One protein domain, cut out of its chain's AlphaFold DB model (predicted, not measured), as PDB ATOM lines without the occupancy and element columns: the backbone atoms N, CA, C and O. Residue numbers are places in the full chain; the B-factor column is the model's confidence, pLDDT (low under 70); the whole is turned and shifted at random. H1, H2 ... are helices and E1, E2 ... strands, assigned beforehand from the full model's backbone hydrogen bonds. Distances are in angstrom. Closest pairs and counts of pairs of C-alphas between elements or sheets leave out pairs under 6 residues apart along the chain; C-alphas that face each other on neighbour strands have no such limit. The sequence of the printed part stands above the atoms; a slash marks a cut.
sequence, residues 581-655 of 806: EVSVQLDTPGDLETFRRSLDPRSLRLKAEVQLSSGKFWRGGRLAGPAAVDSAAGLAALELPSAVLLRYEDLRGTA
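Overview. This is residues 581 to 655 of the 806 residues of the protein "Hypothetical protein" of Alexandrium monilatum (UniProt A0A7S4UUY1). A small body with one straight arm: a three-stranded sheet, E1, E5 and E4, forms a wall, and helix H1 lies between the hairpin E2-E3 and the short helix H2. Strand E5 runs on almost straight into E6, residues 651 to 655, which sticks out from the body and makes the length of the outline. The printed part has 75 residues with two named helices and six named strands, in the order E1 H1 E2 E3 E4 H2 E5 E6; the sheets, E1 - E5 - E4 and E2 - E3, are antiparallel. The class is mixed, helices and strands; the whole is compact, with a radius of gyration of the C-alphas of 12.2 A, yet elongated, with spans of 45 by 23 by 19 A.

Arrangement. E1, residues 581 to 586, is an edge strand and the antiparallel neighbour of E5, residues 642 to 648, with N 584 and O 644 2.8 A apart, within hydrogen-bond range. H1, residues 589 to 598, only grazes this sheet, with its residues 591 to 595. E2, residues 610 to 612, and E3, residues 615 to 617, form an antiparallel hairpin, with N 610 and O 617 2.8 A apart. The closest C-alphas of H1 and E2 are those of Asp 591 and Leu 612, 5.5 A apart. E4, residues 622 to 625, is the other edge strand, antiparallel to the inner strand E5 at 135 degrees between directions, with N 624 and O 645 2.8 A apart. H2, residues 634 to 637, is not on this sheet; it touches H1, the closest C-alphas being those of Arg 596 and Leu 635, 7.0 A apart. E5 runs on into E6, residues 651 to 655, at 8 degrees across a break of 2 residues. E6 pairs with no named strand. Every O i to N i+4 pair of H1 is within hydrogen-bond range; H2 is too short for such a pair.

Along the chain. E1 begins at C-alpha 581, (39.100, 51.447, -64.807), and is 15.9 A long. H1 is 14.1 A long and begins at C-alpha 589, (33.860, 64.814, -82.684). E5, the longest strand, measures 19.4 A; E6 measures 13.6 A and ends at C-alpha 655, (59.173, 32.405, -65.388).

Size, cuts and confidence. The two C-alphas farthest apart, those of Glu 639 and Ala 655, are 45.9 A apart. The printed part has no cut. The link from H1 to E2, 11 residues, is long. The mean pLDDT of the printed part is 93.5, and no printed residue is under 70.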
ATOM      1  N   GLU A 581      40.024  50.811 -63.867       95.06
ATOM      2  CA  GLU A 581      39.100  51.447 -64.807       95.06
ATOM      3  C   GLU A 581      39.249  52.975 -64.781       95.06
ATOM      4  O   GLU A 581      39.112  53.620 -63.745       95.06
ATOM      5  N   VAL A 582      39.553  53.551 -65.945       94.62
ATOM      6  CA  VAL A 582      39.805  54.980 -66.156       94.62
ATOM      7  C   VAL A 582      38.693  55.546 -67.033       94.62
ATOM      8  O   VAL A 582      38.497  55.088 -68.161       94.62
ATOM      9  N   SER A 583      37.971  56.548 -66.531       95.94
ATOM     10  CA  SER A 583      36.989  57.284 -67.331       95.94
ATOM     11  C   SER A 583      37.694  58.243 -68.294       95.94
ATOM     12  O   SER A 583      38.634  58.941 -67.917       95.94
ATOM     13  N   VAL A 584      37.230  58.261 -69.540       97.06
ATOM     14  CA  VAL A 584      37.713  59.101 -70.637       97.06
ATOM     15  C   VAL A 584      36.538  59.951 -71.105       97.06
ATOM     16  O   VAL A 584      35.534  59.397 -71.551       97.06
ATOM     17  N   GLN A 585      36.652  61.275 -71.014       97.75
ATOM     18  CA  GLN A 585      35.649  62.171 -71.593       97.75
ATOM     19  C   GLN A 585      35.969  62.406 -73.072       97.75
ATOM     20  O   GLN A 585      37.126  62.609 -73.448       97.75
ATOM     21  N   LEU A 586      34.942  62.339 -73.910       97.50
ATOM     22  CA  LEU A 586      34.981  62.625 -75.336       97.50
ATOM     23  C   LEU A 586      34.112  63.863 -75.557       97.50
ATOM     24  O   LEU A 586      32.893  63.756 -75.679       97.50
ATOM     25  N   ASP A 587      34.742  65.037 -75.550       96.94
ATOM     26  CA  ASP A 587      34.030  66.317 -75.597       96.94
ATOM     27  C   ASP A 587      33.701  66.753 -77.033       96.94
ATOM     28  O   ASP A 587      32.692  67.418 -77.273       96.94
ATOM     29  N   THR A 588      34.532  66.367 -78.009       97.38
ATOM     30  CA  THR A 588      34.388  66.786 -79.411       97.38
ATOM     31  C   THR A 588      34.335  65.610 -80.396       97.38
ATOM     32  O   THR A 588      34.886  64.537 -80.129       97.38
ATOM     33  N   PRO A 589      33.763  65.800 -81.604       97.38
ATOM     34  CA  PRO A 589      33.860  64.814 -82.684       97.38
ATOM     35  C   PRO A 589      35.308  64.487 -83.087       97.38
ATOM     36  O   PRO A 589      35.577  63.400 -83.599       97.38
ATOM     37  N   GLY A 590      36.245  65.414 -82.846       97.31
ATOM     38  CA  GLY A 590      37.675  65.196 -83.054       97.31
ATOM     39  C   GLY A 590      38.265  64.208 -82.049       97.31
ATOM     40  O   GLY A 590      39.025  63.324 -82.448       97.31
ATOM     41  N   ASP A 591      37.862  64.298 -80.778       97.69
ATOM     42  CA  ASP A 591      38.267  63.353 -79.733       97.69
ATOM     43  C   ASP A 591      37.733  61.954 -80.036       97.69
ATOM     44  O   ASP A 591      38.499  60.992 -80.047       97.69
ATOM     45  N   LEU A 592      36.440  61.849 -80.365       97.00
ATOM     46  CA  LEU A 592      35.800  60.576 -80.696       97.00
ATOM     47  C   LEU A 592      36.479  59.880 -81.887       97.00
ATOM     48  O   LEU A 592      36.789  58.691 -81.808       97.00
ATOM     49  N   GLU A 593      36.753  60.598 -82.978       96.56
ATOM     50  CA  GLU A 593      37.417  60.015 -84.151       96.56
ATOM     51  C   GLU A 593      38.894  59.677 -83.884       96.56
ATOM     52  O   GLU A 593      39.385  58.642 -84.344       96.56
ATOM     53  N   THR A 594      39.605  60.499 -83.107       96.62
ATOM     54  CA  THR A 594      41.001  60.234 -82.717       96.62
ATOM     55  C   THR A 594      41.093  59.001 -81.816       96.62
ATOM     56  O   THR A 594      41.904  58.109 -82.067       96.62
ATOM     57  N   PHE A 595      40.203  58.884 -80.830       96.75
ATOM     58  CA  PHE A 595      40.074  57.710 -79.969       96.75
ATOM     59  C   PHE A 595      39.716  56.454 -80.779       96.75
ATOM     60  O   PHE A 595      40.395  55.431 -80.672       96.75
ATOM     61  N   ARG A 596      38.719  56.544 -81.672       96.00
ATOM     62  CA  ARG A 596      38.269  55.439 -82.535       96.00
ATOM     63  C   ARG A 596      39.370  54.924 -83.465       96.00
ATOM     64  O   ARG A 596      39.533  53.711 -83.585       96.00
ATOM     65  N   ARG A 597      40.154  55.811 -84.091       95.06
ATOM     66  CA  ARG A 597      41.310  55.439 -84.938       95.06
ATOM     67  C   ARG A 597      42.428  54.759 -84.152       95.06
ATOM     68  O   ARG A 597      43.124  53.902 -84.696       95.06
ATOM     69  N   SER A 598      42.593  55.137 -82.888       95.31
ATOM     70  CA  SER A 598      43.621  54.601 -81.996       95.31
ATOM     71  C   SER A 598      43.263  53.248 -81.375       95.31
ATOM     72  O   SER A 598      44.124  52.636 -80.747       95.31
ATOM     73  N   LEU A 599      42.040  52.742 -81.553       94.94
ATOM     74  CA  LEU A 599      41.623  51.430 -81.054       94.94
ATOM     75  C   LEU A 599      41.907  50.288 -82.040       94.94
ATOM     76  O   LEU A 599      41.939  50.434 -83.264       94.94
ATOM     77  N   ASP A 600      42.086  49.088 -81.497       91.06
ATOM     78  CA  ASP A 600      42.042  47.866 -82.281       91.06
ATOM     79  C   ASP A 600      40.601  47.371 -82.498       91.06
ATOM     80  O   ASP A 600      39.918  47.092 -81.517       91.06
ATOM     81  N   PRO A 601      40.123  47.181 -83.745       91.12
ATOM     82  CA  PRO A 601      38.727  46.824 -83.999       91.12
ATOM     83  C   PRO A 601      38.350  45.381 -83.619       91.12
ATOM     84  O   PRO A 601      37.187  45.025 -83.777       91.12
ATOM     85  N   ARG A 602      39.289  44.539 -83.150       89.25
ATOM     86  CA  ARG A 602      38.996  43.177 -82.658       89.25
ATOM     87  C   ARG A 602      39.042  43.074 -81.136       89.25
ATOM     88  O   ARG A 602      38.201  42.412 -80.546       89.25
ATOM     89  N   SER A 603      40.041  43.691 -80.512       90.38
ATOM     90  CA  SER A 603      40.277  43.612 -79.061       90.38
ATOM     91  C   SER A 603      39.775  44.829 -78.277       90.38
ATOM     92  O   SER A 603      39.683  44.764 -77.051       90.38
ATOM     93  N   LEU A 604      39.466  45.930 -78.972       93.94
ATOM     94  CA  LEU A 604      39.131  47.245 -78.420       93.94
ATOM     95  C   LEU A 604      40.179  47.782 -77.434       93.94
ATOM     96  O   LEU A 604      39.844  48.508 -76.499       93.94
ATOM     97  N   ARG A 605      41.456  47.435 -77.635       93.44
ATOM     98  CA  ARG A 605      42.590  48.024 -76.907       93.44
ATOM     99  C   ARG A 605      43.190  49.203 -77.660       93.44
ATOM    100  O   ARG A 605      43.267  49.176 -78.889       93.44
ATOM    101  N   LEU A 606      43.687  50.199 -76.927       93.50
ATOM    102  CA  LEU A 606      44.455  51.303 -77.503       93.50
ATOM    103  C   LEU A 606      45.776  50.806 -78.115       93.50
ATOM    104  O   LEU A 606      46.644  50.265 -77.427       93.50
ATOM    105  N   LYS A 607      45.930  51.010 -79.428       91.94
ATOM    106  CA  LYS A 607      47.114  50.672 -80.237       91.94
ATOM    107  C   LYS A 607      48.270  51.643 -80.056       91.94
ATOM    108  O   LYS A 607      49.405  51.252 -80.323       91.94
ATOM    109  N   ALA A 608      47.994  52.866 -79.632       90.00
ATOM    110  CA  ALA A 608      48.964  53.929 -79.424       90.00
ATOM    111  C   ALA A 608      48.640  54.681 -78.127       90.00
ATOM    112  O   ALA A 608      47.621  54.424 -77.486       90.00
ATOM    113  N   GLU A 609      49.519  55.604 -77.754       92.06
ATOM    114  CA  GLU A 609      49.151  56.718 -76.884       92.06
ATOM    115  C   GLU A 609      48.137  57.619 -77.612       92.06
ATOM    116  O   GLU A 609      48.201  57.761 -78.835       92.06
ATOM    117  N   VAL A 610      47.200  58.216 -76.874       94.69
ATOM    118  CA  VAL A 610      46.181  59.123 -77.409       94.69
ATOM    119  C   VAL A 610      46.124  60.383 -76.558       94.69
ATOM    120  O   VAL A 610      45.799  60.317 -75.374       94.69
ATOM    121  N   GLN A 611      46.394  61.531 -77.175       96.31
ATOM    122  CA  GLN A 611      46.083  62.831 -76.595       96.31
ATOM    123  C   GLN A 611      44.667  63.233 -77.018       96.31
ATOM    124  O   GLN A 611      44.374  63.289 -78.212       96.31
ATOM    125  N   LEU A 612      43.813  63.508 -76.037       96.69
ATOM    126  CA  LEU A 612      42.462  64.045 -76.195       96.69
ATOM    127  C   LEU A 612      42.351  65.380 -75.441       96.69
ATOM    128  O   LEU A 612      43.246  65.732 -74.663       96.69
ATOM    129  N   SER A 613      41.242  66.092 -75.633       95.25
ATOM    130  CA  SER A 613      40.828  67.251 -74.823       95.25
ATOM    131  C   SER A 613      40.871  66.964 -73.318       95.25
ATOM    132  O   SER A 613      41.413  67.752 -72.545       95.25
ATOM    133  N   SER A 614      40.367  65.797 -72.919       94.44
ATOM    134  CA  SER A 614      40.239  65.359 -71.526       94.44
ATOM    135  C   SER A 614      41.515  64.787 -70.895       94.44
ATOM    136  O   SER A 614      41.530  64.509 -69.695       94.44
ATOM    137  N   GLY A 615      42.592  64.604 -71.669       94.44
ATOM    138  CA  GLY A 615      43.880  64.135 -71.156       94.44
ATOM    139  C   GLY A 615      44.636  63.172 -72.072       94.44
ATOM    140  O   GLY A 615      44.308  62.979 -73.244       94.44
ATOM    141  N   LYS A 616      45.694  62.578 -71.510       93.44
ATOM    142  CA  LYS A 616      46.630  61.673 -72.189       93.44
ATOM    143  C   LYS A 616      46.392  60.228 -71.753       93.44
ATOM    144  O   LYS A 616      46.640  59.865 -70.602       93.44
ATOM    145  N   PHE A 617      45.923  59.405 -72.685       93.38
ATOM    146  CA  PHE A 617      45.535  58.014 -72.455       93.38
ATOM    147  C   PHE A 617      46.527  57.056 -73.113       93.38
ATOM    148  O   PHE A 617      47.071  57.321 -74.185       93.38
ATOM    149  N   TRP A 618      46.796  55.938 -72.445       89.12
ATOM    150  CA  TRP A 618      47.951  55.101 -72.739       89.12
ATOM    151  C   TRP A 618      47.565  53.803 -73.446       89.12
ATOM    152  O   TRP A 618      46.443  53.304 -73.354       89.12
ATOM    153  N   ARG A 619      48.548  53.232 -74.141       89.44
ATOM    154  CA  ARG A 619      48.434  51.952 -74.840       89.44
ATOM    155  C   ARG A 619      47.858  50.842 -73.945       89.44
ATOM    156  O   ARG A 619      48.166  50.769 -72.760       89.44
ATOM    157  N   GLY A 620      47.103  49.916 -74.536       87.81
ATOM    158  CA  GLY A 620      46.725  48.641 -73.912       87.81
ATOM    159  C   GLY A 620      45.446  48.683 -73.070       87.81
ATOM    160  O   GLY A 620      44.806  47.638 -72.907       87.81
ATOM    161  N   GLY A 621      45.025  49.874 -72.626       93.06
ATOM    162  CA  GLY A 621      43.702  50.094 -72.042       93.06
ATOM    163  C   GLY A 621      42.609  49.616 -72.998       93.06
ATOM    164  O   GLY A 621      42.631  49.952 -74.186       93.06
ATOM    165  N   ARG A 622      41.698  48.784 -72.490       93.75
ATOM    166  CA  ARG A 622      40.610  48.152 -73.238       93.75
ATOM    167  C   ARG A 622      39.302  48.888 -72.997       93.75
ATOM    168  O   ARG A 622      38.965  49.146 -71.846       93.75
ATOM    169  N   LEU A 623      38.538  49.166 -74.046       95.50
ATOM    170  CA  LEU A 623      37.184  49.696 -73.907       95.50
ATOM    171  C   LEU A 623      36.303  48.692 -73.143       95.50
ATOM    172  O   LEU A 623      36.164  47.539 -73.553       95.50
ATOM    173  N   ALA A 624      35.755  49.138 -72.014       94.81
ATOM    174  CA  ALA A 624      34.959  48.348 -71.076       94.81
ATOM    175  C   ALA A 624      33.533  48.900 -70.885       94.81
ATOM    176  O   ALA A 624      32.666  48.186 -70.386       94.81
ATOM    177  N   GLY A 625      33.273  50.144 -71.301       91.25
ATOM    178  CA  GLY A 625      31.944  50.747 -71.254       91.25
ATOM    179  C   GLY A 625      31.850  52.085 -72.006       91.25
ATOM    180  O   GLY A 625      32.889  52.637 -72.380       91.25
ATOM    181  N   PRO A 626      30.631  52.627 -72.203       90.06
ATOM    182  CA  PRO A 626      29.349  52.081 -71.744       90.06
ATOM    183  C   PRO A 626      28.955  50.789 -72.482       90.06
ATOM    184  O   PRO A 626      29.408  50.538 -73.593       90.06
ATOM    185  N   ALA A 627      28.110  49.956 -71.867       83.44
ATOM    186  CA  ALA A 627      27.819  48.595 -72.346       83.44
ATOM    187  C   ALA A 627      27.151  48.516 -73.739       83.44
ATOM    188  O   ALA A 627      27.159  47.458 -74.358       83.44
ATOM    189  N   ALA A 628      26.611  49.628 -74.250       82.75
ATOM    190  CA  ALA A 628      26.112  49.750 -75.623       82.75
ATOM    191  C   ALA A 628      27.232  49.841 -76.688       82.75
ATOM    192  O   ALA A 628      26.943  49.883 -77.880       82.75
ATOM    193  N   VAL A 629      28.502  49.902 -76.272       86.00
ATOM    194  CA  VAL A 629      29.668  50.087 -77.143       86.00
ATOM    195  C   VAL A 629      30.565  48.847 -77.088       86.00
ATOM    196  O   VAL A 629      31.648  48.834 -76.507       86.00
ATOM    197  N   ASP A 630      30.087  47.784 -77.727       88.62
ATOM    198  CA  ASP A 630      30.767  46.489 -77.873       88.62
ATOM    199  C   ASP A 630      31.772  46.439 -79.041       88.62
ATOM    200  O   ASP A 630      32.400  45.410 -79.297       88.62
ATOM    201  N   SER A 631      31.890  47.537 -79.795       90.62
ATOM    202  CA  SER A 631      32.528  47.563 -81.106       90.62
ATOM    203  C   SER A 631      32.976  48.971 -81.515       90.62
ATOM    204  O   SER A 631      32.415  49.989 -81.107       90.62
ATOM    205  N   ALA A 632      33.962  49.042 -82.416       87.19
ATOM    206  CA  ALA A 632      34.411  50.307 -83.008       87.19
ATOM    207  C   ALA A 632      33.350  50.977 -83.915       87.19
ATOM    208  O   ALA A 632      33.509  52.139 -84.291       87.19
ATOM    209  N   ALA A 633      32.275  50.256 -84.258       86.69
ATOM    210  CA  ALA A 633      31.091  50.807 -84.908       86.69
ATOM    211  C   ALA A 633      30.174  51.505 -83.891       86.69
ATOM    212  O   ALA A 633      29.804  52.653 -84.125       86.69
ATOM    213  N   GLY A 634      29.896  50.874 -82.740       91.94
ATOM    214  CA  GLY A 634      29.095  51.466 -81.660       91.94
ATOM    215  C   GLY A 634      29.647  52.802 -81.149       91.94
ATOM    216  O   GLY A 634      28.878  53.720 -80.886       91.94
ATOM    217  N   LEU A 635      30.979  52.969 -81.120       92.50
ATOM    218  CA  LEU A 635      31.615  54.254 -80.786       92.50
ATOM    219  C   LEU A 635      31.123  55.404 -81.673       92.50
ATOM    220  O   LEU A 635      30.913  56.507 -81.186       92.50
ATOM    221  N   ALA A 636      30.926  55.161 -82.971       91.19
ATOM    222  CA  ALA A 636      30.525  56.198 -83.920       91.19
ATOM    223  C   ALA A 636      29.056  56.645 -83.769       91.19
ATOM    224  O   ALA A 636      28.643  57.570 -84.464       91.19
ATOM    225  N   ALA A 637      28.288  56.000 -82.884       93.25
ATOM    226  CA  ALA A 637      26.913  56.353 -82.538       93.25
ATOM    227  C   ALA A 637      26.784  57.016 -81.149       93.25
ATOM    228  O   ALA A 637      25.668  57.232 -80.686       93.25
ATOM    229  N   LEU A 638      27.898  57.333 -80.473       95.56
ATOM    230  CA  LEU A 638      27.869  58.076 -79.211       95.56
ATOM    231  C   LEU A 638      27.461  59.537 -79.436       95.56
ATOM    232  O   LEU A 638      28.119  60.270 -80.175       95.56
ATOM    233  N   GLU A 639      26.415  59.969 -78.734       95.88
ATOM    234  CA  GLU A 639      26.108  61.388 -78.548       95.88
ATOM    235  C   GLU A 639      27.184  62.036 -77.659       95.88
ATOM    236  O   GLU A 639      27.662  61.421 -76.701       95.88
ATOM    237  N   LEU A 640      27.590  63.263 -78.001       96.56
ATOM    238  CA  LEU A 640      28.693  63.988 -77.361       96.56
ATOM    239  C   LEU A 640      28.168  65.232 -76.614       96.56
ATOM    240  O   LEU A 640      27.264  65.893 -77.132       96.56
ATOM    241  N   PRO A 641      28.745  65.602 -75.453       96.12
ATOM    242  CA  PRO A 641      29.892  64.972 -74.789       96.12
ATOM    243  C   PRO A 641      29.541  63.619 -74.149       96.12
ATOM    244  O   PRO A 641      28.416  63.411 -73.700       96.12
ATOM    245  N   SER A 642      30.506  62.696 -74.104       96.56
ATOM    246  CA  SER A 642      30.286  61.331 -73.599       96.56
ATOM    247  C   SER A 642      31.448  60.796 -72.770       96.56
ATOM    248  O   SER A 642      32.608  61.045 -73.087       96.56
ATOM    249  N   ALA A 643      31.140  59.977 -71.764       96.56
ATOM    250  CA  ALA A 643      32.127  59.277 -70.951       96.56
ATOM    251  C   ALA A 643      32.259  57.813 -71.401       96.56
ATOM    252  O   ALA A 643      31.300  57.044 -71.318       96.56
ATOM    253  N   VAL A 644      33.459  57.402 -71.818       96.88
ATOM    254  CA  VAL A 644      33.796  55.991 -72.079       96.88
ATOM    255  C   VAL A 644      34.765  55.464 -71.021       96.88
ATOM    256  O   VAL A 644      35.469  56.232 -70.369       96.88
ATOM    257  N   LEU A 645      34.790  54.148 -70.812       96.94
ATOM    258  CA  LEU A 645      35.567  53.516 -69.744       96.94
ATOM    259  C   LEU A 645      36.686  52.652 -70.331       96.94
ATOM    260  O   LEU A 645      36.416  51.702 -71.067       96.94
ATOM    261  N   LEU A 646      37.940  52.963 -69.998       96.44
ATOM    262  CA  LEU A 646      39.108  52.147 -70.330       96.44
ATOM    263  C   LEU A 646      39.526  51.300 -69.131       96.44
ATOM    264  O   LEU A 646      40.024  51.837 -68.143       96.44
ATOM    265  N   ARG A 647      39.424  49.975 -69.240       94.94
ATOM    266  CA  ARG A 647      40.032  49.053 -68.279       94.94
ATOM    267  C   ARG A 647      41.462  48.709 -68.684       94.94
ATOM    268  O   ARG A 647      41.706  48.089 -69.721       94.94
ATOM    269  N   TYR A 648      42.409  49.081 -67.837       92.75
ATOM    270  CA  TYR A 648      43.782  48.600 -67.866       92.75
ATOM    271  C   TYR A 648      43.842  47.355 -66.979       92.75
ATOM    272  O   TYR A 648      43.703  47.440 -65.762       92.75
ATOM    273  N   GLU A 649      43.980  46.194 -67.611       91.88
ATOM    274  CA  GLU A 649      43.994  44.885 -66.950       91.88
ATOM    275  C   GLU A 649      45.425  44.524 -66.511       91.88
ATOM    276  O   GLU A 649      46.387  44.896 -67.184       91.88
ATOM    277  N   ASP A 650      45.560  43.791 -65.401       92.75
ATOM    278  CA  ASP A 650      46.844  43.262 -64.926       92.75
ATOM    279  C   ASP A 650      47.503  42.368 -65.988       92.75
ATOM    280  O   ASP A 650      46.921  41.360 -66.400       92.75
ATOM    281  N   LEU A 651      48.741  42.680 -66.382       89.94
ATOM    282  CA  LEU A 651      49.521  41.835 -67.291       89.94
ATOM    283  C   LEU A 651      50.338  40.835 -66.474       89.94
ATOM    284  O   LEU A 651      51.109  41.235 -65.601       89.94
ATOM    285  N   ARG A 652      50.172  39.536 -66.748       92.81
ATOM    286  CA  ARG A 652      50.739  38.440 -65.946       92.81
ATOM    287  C   ARG A 652      51.663  37.551 -66.771       92.81
ATOM    288  O   ARG A 652      51.397  37.290 -67.939       92.81
ATOM    289  N   GLY A 653      52.715  37.041 -66.141       92.50
ATOM    290  CA  GLY A 653      53.588  36.015 -66.708       92.50
ATOM    291  C   GLY A 653      54.305  35.231 -65.615       92.50
ATOM    292  O   GLY A 653      54.441  35.715 -64.493       92.50
ATOM    293  N   THR A 654      54.763  34.026 -65.940       94.62
ATOM    294  CA  THR A 654      55.442  33.122 -64.999       94.62
ATOM    295  C   THR A 654      56.743  32.641 -65.621       94.62
ATOM    296  O   THR A 654      56.720  31.964 -66.645       94.62
ATOM    297  N   ALA A 655      57.880  32.966 -65.014       93.69
ATOM    298  CA  ALA A 655      59.173  32.405 -65.388       93.69
ATOM    299  C   ALA A 655      59.530  31.248 -64.445       93.69
ATOM    300  O   ALA A 655      59.527  31.411 -63.226       93.69
TER     301      ALA A 655